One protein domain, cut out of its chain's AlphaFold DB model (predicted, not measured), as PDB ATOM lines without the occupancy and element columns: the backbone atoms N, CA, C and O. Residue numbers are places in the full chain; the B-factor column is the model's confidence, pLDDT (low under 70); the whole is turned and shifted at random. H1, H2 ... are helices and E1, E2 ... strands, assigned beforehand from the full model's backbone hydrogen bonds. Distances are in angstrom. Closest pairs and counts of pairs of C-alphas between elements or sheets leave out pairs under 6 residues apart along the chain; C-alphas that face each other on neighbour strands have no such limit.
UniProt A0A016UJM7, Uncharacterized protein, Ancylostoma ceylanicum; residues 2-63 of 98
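Overview. This is residues 2 to 63 of the 98 residues of an uncharacterized protein of Ancylostoma ceylanicum (UniProt A0A016UJM7). A small antiparallel sheet, E1 E2 E3, covers residues 2 to 10 of the long helix H1; short H2 packs beside H1, and H3 packs on H1 crosswise, away from the sheet. The 62 printed residues run H1 E1 E2 E3 H2 H3, mixed in class and compact, with a radius of gyration of the C-alphas of 11.1 A and spans of 34 by 27 by 18 A.

Along the chain. Find C-alpha 2 at (36.546, -30.745, 17.503); from there H1 runs 26.1 A to residue 19. Next come E1, residues 28 to 30, E2, 37 to 39, and E3, 42 to 44. H2, 46 to 53, leads to H3, 57 to 63, ending at (38.399, -37.466, 25.885).

Arrangement. E1 E2 E3 form a meander, each strand the antiparallel neighbour of the one before: see N 29 and O 38, 2.9 A, and N 37 and O 44, 2.9 A. H1 and H2 are on one face, making two layers; C-alphas 2 and 30, the closest of H1 and E1, are 5.7 A apart. H1 and H2 only just touch, with 3 pairs of C-alphas within 8 A, closest Leu 9 and Phe 53, 6.9 A. H3 touches residues 4 to 8 of H1, about perpendicular at 89 degrees, closest C-alphas Ala 4 and Glu 63, 5.6 A. In H1, H2 and H3 every O i to N i+4 pair is within hydrogen-bond range.

Size, cuts and confidence. The farthest C-alphas, Pro 21 and Thr 33, are 33.9 A apart. The printed part has no cut, no link is long, and no printed residue is under 70 in pLDDT.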
ATOM      1  N   ALA A   2      37.289 -31.934  17.054       90.31
ATOM      2  CA  ALA A   2      36.546 -30.745  17.503       90.31
ATOM      3  C   ALA A   2      35.516 -30.994  18.625       90.31
ATOM      4  O   ALA A   2      35.449 -30.240  19.591       90.31
ATOM      5  N   GLN A   3      34.736 -32.078  18.545       91.69
ATOM      6  CA  GLN A   3      33.771 -32.418  19.597       91.69
ATOM      7  C   GLN A   3      34.442 -32.779  20.932       91.69
ATOM      8  O   GLN A   3      33.952 -32.365  21.979       91.69
ATOM      9  N   ALA A   4      35.539 -33.541  20.895       91.50
ATOM     10  CA  ALA A   4      36.296 -33.911  22.091       91.50
ATOM     11  C   ALA A   4      36.915 -32.666  22.737       91.50
ATOM     12  O   ALA A   4      36.743 -32.445  23.929       91.50
ATOM     13  N   LEU A   5      37.503 -31.790  21.922       92.62
ATOM     14  CA  LEU A   5      38.039 -30.501  22.354       92.62
ATOM     15  C   LEU A   5      36.966 -29.622  23.020       92.62
ATOM     16  O   LEU A   5      37.161 -29.146  24.135       92.62
ATOM     17  N   LYS A   6      35.788 -29.476  22.394       94.62
ATOM     18  CA  LYS A   6      34.651 -28.755  22.989       94.62
ATOM     19  C   LYS A   6      34.234 -29.352  24.339       94.62
ATOM     20  O   LYS A   6      33.969 -28.609  25.279       94.62
ATOM     21  N   ARG A   7      34.139 -30.683  24.430       93.44
ATOM     22  CA  ARG A   7      33.759 -31.388  25.665       93.44
ATOM     23  C   ARG A   7      34.775 -31.158  26.776       93.44
ATOM     24  O   ARG A   7      34.366 -30.825  27.885       93.44
ATOM     25  N   LEU A   8      36.062 -31.277  26.460       94.19
ATOM     26  CA  LEU A   8      37.150 -31.053  27.404       94.19
ATOM     27  C   LEU A   8      37.140 -29.615  27.940       94.19
ATOM     28  O   LEU A   8      37.176 -29.421  29.151       94.19
ATOM     29  N   LEU A   9      36.996 -28.617  27.062       94.56
ATOM     30  CA  LEU A   9      36.892 -27.204  27.453       94.56
ATOM     31  C   LEU A   9      35.739 -26.961  28.430       94.56
ATOM     32  O   LEU A   9      35.927 -26.350  29.480       94.56
ATOM     33  N   ILE A  10      34.550 -27.482  28.119       94.69
ATOM     34  CA  ILE A  10      33.383 -27.344  28.998       94.69
ATOM     35  C   ILE A  10      33.616 -28.064  30.334       94.69
ATOM     36  O   ILE A  10      33.225 -27.542  31.377       94.69
ATOM     37  N   ALA A  11      34.250 -29.240  30.328       93.94
ATOM     38  CA  ALA A  11      34.568 -29.976  31.549       93.94
ATOM     39  C   ALA A  11      35.526 -29.181  32.454       93.94
ATOM     40  O   ALA A  11      35.240 -29.021  33.638       93.94
ATOM     41  N   LYS A  12      36.591 -28.602  31.889       93.56
ATOM     42  CA  LYS A  12      37.547 -27.746  32.613       93.56
ATOM     43  C   LYS A  12      36.875 -26.497  33.186       93.56
ATOM     44  O   LYS A  12      37.081 -26.169  34.347       93.56
ATOM     45  N   MET A  13      36.012 -25.838  32.410       94.31
ATOM     46  CA  MET A  13      35.241 -24.685  32.894       94.31
ATOM     47  C   MET A  13      34.301 -25.045  34.048       94.31
ATOM     48  O   MET A  13      34.133 -24.260  34.977       94.31
ATOM     49  N   ARG A  14      33.682 -26.230  34.006       94.69
ATOM     50  CA  ARG A  14      32.822 -26.715  35.093       94.69
ATOM     51  C   ARG A  14      33.612 -27.083  36.341       94.69
ATOM     52  O   ARG A  14      33.129 -26.794  37.427       94.69
ATOM     53  N   ALA A  15      34.795 -27.679  36.189       93.75
ATOM     54  CA  ALA A  15      35.693 -27.948  37.310       93.75
ATOM     55  C   ALA A  15      36.088 -26.637  38.008       93.75
ATOM     56  O   ALA A  15      35.873 -26.500  39.205       93.75
ATOM     57  N   LYS A  16      36.490 -25.617  37.235       93.06
ATOM     58  CA  LYS A  16      36.766 -24.277  37.779       93.06
ATOM     59  C   LYS A  16      35.556 -23.651  38.467       93.06
ATOM     60  O   LYS A  16      35.712 -23.054  39.517       93.06
ATOM     61  N   LYS A  17      34.347 -23.818  37.920       95.06
ATOM     62  CA  LYS A  17      33.117 -23.341  38.577       95.06
ATOM     63  C   LYS A  17      32.803 -24.064  39.890       95.06
ATOM     64  O   LYS A  17      32.148 -23.497  40.759       95.06
ATOM     65  N   LEU A  18      33.208 -25.324  40.015       95.12
ATOM     66  CA  LEU A  18      33.037 -26.081  41.250       95.12
ATOM     67  C   LEU A  18      34.002 -25.589  42.338       95.12
ATOM     68  O   LEU A  18      33.613 -25.531  43.499       95.12
ATOM     69  N   GLU A  19      35.225 -25.224  41.952       95.06
ATOM     70  CA  GLU A  19      36.242 -24.641  42.838       95.06
ATOM     71  C   GLU A  19      35.917 -23.184  43.212       95.06
ATOM     72  O   GLU A  19      36.037 -22.798  44.372       95.06
ATOM     73  N   ASP A  20      35.462 -22.391  42.243       94.62
ATOM     74  CA  ASP A  20      35.061 -20.993  42.393       94.62
ATOM     75  C   ASP A  20      33.651 -20.779  41.804       94.62
ATOM     76  O   ASP A  20      33.492 -20.656  40.582       94.62
ATOM     77  N   PRO A  21      32.607 -20.678  42.649       94.44
ATOM     78  CA  PRO A  21      31.231 -20.482  42.196       94.44
ATOM     79  C   PRO A  21      30.994 -19.205  41.378       94.44
ATOM     80  O   PRO A  21      30.003 -19.136  40.641       94.44
ATOM     81  N   THR A  22      31.874 -18.203  41.489       95.19
ATOM     82  CA  THR A  22      31.784 -16.952  40.719       95.19
ATOM     83  C   THR A  22      32.251 -17.126  39.272       95.19
ATOM     84  O   THR A  22      31.891 -16.331  38.400       95.19
ATOM     85  N   TYR A  23      32.975 -18.209  38.973       93.94
ATOM     86  CA  TYR A  23      33.448 -18.513  37.631       93.94
ATOM     87  C   TYR A  23      32.287 -18.823  36.672       93.94
ATOM     88  O   TYR A  23      31.418 -19.671  36.913       93.94
ATOM     89  N   ALA A  24      32.284 -18.158  35.515       91.88
ATOM     90  CA  ALA A  24      31.270 -18.350  34.486       91.88
ATOM     91  C   ALA A  24      31.658 -19.468  33.504       91.88
ATOM     92  O   ALA A  24      32.710 -19.434  32.867       91.88
ATOM     93  N   VAL A  25      30.757 -20.436  33.307       93.12
ATOM     94  CA  VAL A  25      30.880 -21.416  32.217       93.12
ATOM     95  C   VAL A  25      30.357 -20.772  30.940       93.12
ATOM     96  O   VAL A  25      29.152 -20.602  30.769       93.12
ATOM     97  N   LEU A  26      31.277 -20.401  30.056       94.31
ATOM     98  CA  LEU A  26      30.961 -19.687  28.823       94.31
ATOM     99  C   LEU A  26      30.551 -20.641  27.694       94.31
ATOM    100  O   LEU A  26      30.856 -21.838  27.697       94.31
ATOM    101  N   PHE A  27      29.859 -20.097  26.695       94.50
ATOM    102  CA  PHE A  27      29.486 -20.848  25.503       94.50
ATOM    103  C   PHE A  27      30.713 -21.131  24.627       94.50
ATOM    104  O   PHE A  27      31.487 -20.224  24.332       94.50
ATOM    105  N   VAL A  28      30.869 -22.381  24.182       95.94
ATOM    106  CA  VAL A  28      32.021 -22.824  23.379       95.94
ATOM    107  C   VAL A  28      31.576 -23.360  22.017       95.94
ATOM    108  O   VAL A  28      30.754 -24.284  21.920       95.94
ATOM    109  N   LEU A  29      32.184 -22.831  20.960       96.31
ATOM    110  CA  LEU A  29      32.161 -23.362  19.598       96.31
ATOM    111  C   LEU A  29      33.570 -23.786  19.197       96.31
ATOM    112  O   LEU A  29      34.549 -23.146  19.560       96.31
ATOM    113  N   VAL A  30      33.668 -24.873  18.442       95.88
ATOM    114  CA  VAL A  30      34.934 -25.342  17.877       95.88
ATOM    115  C   VAL A  30      34.679 -25.640  16.413       95.88
ATOM    116  O   VAL A  30      33.801 -26.450  16.096       95.88
ATOM    117  N   ASP A  31      35.420 -24.971  15.539       93.50
ATOM    118  CA  ASP A  31      35.358 -25.227  14.110       93.50
ATOM    119  C   ASP A  31      35.878 -26.638  13.804       93.50
ATOM    120  O   ASP A  31      36.886 -27.087  14.350       93.50
ATOM    121  N   LYS A  32      35.173 -27.381  12.948       91.38
ATOM    122  CA  LYS A  32      35.522 -28.783  12.675       91.38
ATOM    123  C   LYS A  32      36.751 -28.933  11.782       91.38
ATOM    124  O   LYS A  32      37.399 -29.972  11.863       91.38
ATOM    125  N   THR A  33      37.022 -27.939  10.940       89.38
ATOM    126  CA  THR A  33      38.057 -27.985   9.900       89.38
ATOM    127  C   THR A  33      39.363 -27.372  10.386       89.38
ATOM    128  O   THR A  33      40.407 -28.007  10.312       89.38
ATOM    129  N   THR A  34      39.287 -26.175  10.961       89.75
ATOM    130  CA  THR A  34      40.438 -25.382  11.414       89.75
ATOM    131  C   THR A  34      40.752 -25.576  12.892       89.75
ATOM    132  O   THR A  34      41.782 -25.107  13.360       89.75
ATOM    133  N   LEU A  35      39.852 -26.215  13.650       89.00
ATOM    134  CA  LEU A  35      39.935 -26.351  15.108       89.00
ATOM    135  C   LEU A  35      40.026 -25.016  15.865       89.00
ATOM    136  O   LEU A  35      40.313 -25.024  17.061       89.00
ATOM    137  N   ARG A  36      39.714 -23.883  15.218       92.81
ATOM    138  CA  ARG A  36      39.574 -22.595  15.903       92.81
ATOM    139  C   ARG A  36      38.484 -22.689  16.959       92.81
ATOM    140  O   ARG A  36      37.372 -23.157  16.695       92.81
ATOM    141  N   ILE A  37      38.809 -22.223  18.156       95.50
ATOM    142  CA  ILE A  37      37.925 -22.254  19.313       95.50
ATOM    143  C   ILE A  37      37.324 -20.864  19.456       95.50
ATOM    144  O   ILE A  37      38.034 -19.869  19.410       95.50
ATOM    145  N   ARG A  38      36.015 -20.774  19.649       96.12
ATOM    146  CA  ARG A  38      35.346 -19.539  20.043       96.12
ATOM    147  C   ARG A  38      34.726 -19.741  21.412       96.12
ATOM    148  O   ARG A  38      33.905 -20.641  21.585       96.12
ATOM    149  N   VAL A  39      35.102 -18.894  22.359       95.00
ATOM    150  CA  VAL A  39      34.502 -18.836  23.691       95.00
ATOM    151  C   VAL A  39      33.778 -17.506  23.815       95.00
ATOM    152  O   VAL A  39      34.402 -16.451  23.733       95.00
ATOM    153  N   ASP A  40      32.459 -17.569  23.970       92.75
ATOM    154  CA  ASP A  40      31.552 -16.424  23.883       92.75
ATOM    155  C   ASP A  40      31.790 -15.582  22.610       92.75
ATOM    156  O   ASP A  40      31.394 -15.990  21.511       92.75
ATOM    157  N   LYS A  41      32.465 -14.433  22.713       93.38
ATOM    158  CA  LYS A  41      32.776 -13.537  21.585       93.38
ATOM    159  C   LYS A  41      34.233 -13.604  21.117       93.38
ATOM    160  O   LYS A  41      34.542 -13.044  20.069       93.38
ATOM    161  N   THR A  42      35.105 -14.313  21.830       94.88
ATOM    162  CA  THR A  42      36.550 -14.323  21.557       94.88
ATOM    163  C   THR A  42      36.974 -15.603  20.851       94.88
ATOM    164  O   THR A  42      36.542 -16.697  21.217       94.88
ATOM    165  N   TYR A  43      37.835 -15.465  19.844       95.50
ATOM    166  CA  TYR A  43      38.433 -16.584  19.122       95.50
ATOM    167  C   TYR A  43      39.834 -16.883  19.648       95.50
ATOM    168  O   TYR A  43      40.580 -15.959  19.947       95.50
ATOM    169  N   TYR A  44      40.169 -18.167  19.696       93.94
ATOM    170  CA  TYR A  44      41.446 -18.694  20.145       93.94
ATOM    171  C   TYR A  44      41.965 -19.758  19.177       93.94
ATOM    172  O   TYR A  44      41.180 -20.535  18.606       93.94
ATOM    173  N   THR A  45      43.284 -19.824  19.024       92.75
ATOM    174  CA  THR A  45      43.966 -21.007  18.486       92.75
ATOM    175  C   THR A  45      44.001 -22.128  19.527       92.75
ATOM    176  O   THR A  45      43.584 -21.960  20.679       92.75
ATOM    177  N   ILE A  46      44.488 -23.306  19.126       89.69
ATOM    178  CA  ILE A  46      44.686 -24.418  20.061       89.69
ATOM    179  C   ILE A  46      45.750 -24.051  21.103       89.69
ATOM    180  O   ILE A  46      45.541 -24.343  22.280       89.69
ATOM    181  N   GLU A  47      46.846 -23.392  20.708       89.62
ATOM    182  CA  GLU A  47      47.907 -22.999  21.647       89.62
ATOM    183  C   GLU A  47      47.422 -21.948  22.651       89.62
ATOM    184  O   GLU A  47      47.683 -22.045  23.847       89.62
ATOM    185  N   GLU A  48      46.652 -20.954  22.209       92.62
ATOM    186  CA  GLU A  48      46.113 -19.947  23.128       92.62
ATOM    187  C   GLU A  48      45.135 -20.567  24.134       92.62
ATOM    188  O   GLU A  48      45.108 -20.203  25.315       92.62
ATOM    189  N   ALA A  49      44.328 -21.525  23.676       90.50
ATOM    190  CA  ALA A  49      43.398 -22.234  24.534       90.50
ATOM    191  C   ALA A  49      44.103 -23.191  25.507       90.50
ATOM    192  O   ALA A  49      43.638 -23.319  26.641       90.50
ATOM    193  N   SER A  50      45.212 -23.829  25.109       91.00
ATOM    194  CA  SER A  50      45.995 -24.701  25.998       91.00
ATOM    195  C   SER A  50      46.519 -23.934  27.202       91.00
ATOM    196  O   SER A  50      46.334 -24.384  28.333       91.00
ATOM    197  N   ILE A  51      47.035 -22.727  26.974       90.50
ATOM    198  CA  ILE A  51      47.534 -21.839  28.027       90.50
ATOM    199  C   ILE A  51      46.383 -21.339  28.911       90.50
ATOM    200  O   ILE A  51      46.449 -21.427  30.135       90.50
ATOM    201  N   ARG A  52      45.293 -20.830  28.319       89.81
ATOM    202  CA  ARG A  52      44.199 -20.190  29.081       89.81
ATOM    203  C   ARG A  52      43.332 -21.174  29.864       89.81
ATOM    204  O   ARG A  52      42.880 -20.873  30.972       89.81
ATOM    205  N   PHE A  53      43.040 -22.324  29.266       89.75
ATOM    206  CA  PHE A  53      42.094 -23.294  29.816       89.75
ATOM    207  C   PHE A  53      42.775 -24.541  30.380       89.75
ATOM    208  O   PHE A  53      42.082 -25.378  30.957       89.75
ATOM    209  N   GLY A  54      44.103 -24.649  30.263       89.56
ATOM    210  CA  GLY A  54      44.869 -25.778  30.786       89.56
ATOM    211  C   GLY A  54      44.467 -27.084  30.110       89.56
ATOM    212  O   GLY A  54      44.109 -28.039  30.800       89.56
ATOM    213  N   ILE A  55      44.437 -27.089  28.773       90.06
ATOM    214  CA  ILE A  55      44.105 -28.269  27.964       90.06
ATOM    215  C   ILE A  55      45.356 -28.788  27.254       90.06
ATOM    216  O   ILE A  55      46.040 -28.024  26.576       90.06
ATOM    217  N   SER A  56      45.650 -30.081  27.381       89.38
ATOM    218  CA  SER A  56      46.751 -30.723  26.649       89.38
ATOM    219  C   SER A  56      46.255 -31.570  25.474       89.38
ATOM    220  O   SER A  56      45.087 -31.961  25.409       89.38
ATOM    221  N   VAL A  57      47.150 -31.882  24.531       84.25
ATOM    222  CA  VAL A  57      46.835 -32.775  23.402       84.25
ATOM    223  C   VAL A  57      46.423 -34.164  23.899       84.25
ATOM    224  O   VAL A  57      45.423 -34.708  23.422       84.25
ATOM    225  N   ASP A  58      47.119 -34.691  24.904       88.25
ATOM    226  CA  ASP A  58      46.844 -36.007  25.490       88.25
ATOM    227  C   ASP A  58      45.450 -36.076  26.119       88.25
ATOM    228  O   ASP A  58      44.710 -37.042  25.908       88.25
ATOM    229  N   GLU A  59      45.030 -35.021  26.819       89.50
ATOM    230  CA  GLU A  59      43.680 -34.931  27.380       89.50
ATOM    231  C   GLU A  59      42.607 -34.915  26.286       89.50
ATOM    232  O   GLU A  59      41.552 -35.538  26.438       89.50
ATOM    233  N   ILE A  60      42.862 -34.246  25.155       87.44
ATOM    234  CA  ILE A  60      41.911 -34.224  24.037       87.44
ATOM    235  C   ILE A  60      41.790 -35.617  23.407       87.44
ATOM    236  O   ILE A  60      40.680 -36.052  23.071       87.44
ATOM    237  N   LEU A  61      42.911 -36.323  23.234       86.69
ATOM    238  CA  LEU A  61      42.927 -37.687  22.704       86.69
ATOM    239  C   LEU A  61      42.217 -38.663  23.650       86.69
ATOM    240  O   LEU A  61      41.389 -39.457  23.193       86.69
ATOM    241  N   SER A  62      42.458 -38.543  24.956       89.31
ATOM    242  CA  SER A  62      41.779 -39.325  25.992       89.31
ATOM    243  C   SER A  62      40.266 -39.077  25.996       89.31
ATOM    244  O   SER A  62      39.474 -40.021  25.922       89.31
ATOM    245  N   GLU A  63      39.825 -37.814  25.949       90.44
ATOM    246  CA  GLU A  63      38.399 -37.466  25.885       90.44
ATOM    247  C   GLU A  63      37.736 -37.983  24.596       90.44
ATOM    248  O   GLU A  63      36.590 -38.447  24.615       90.44
TER     249      GLU A  63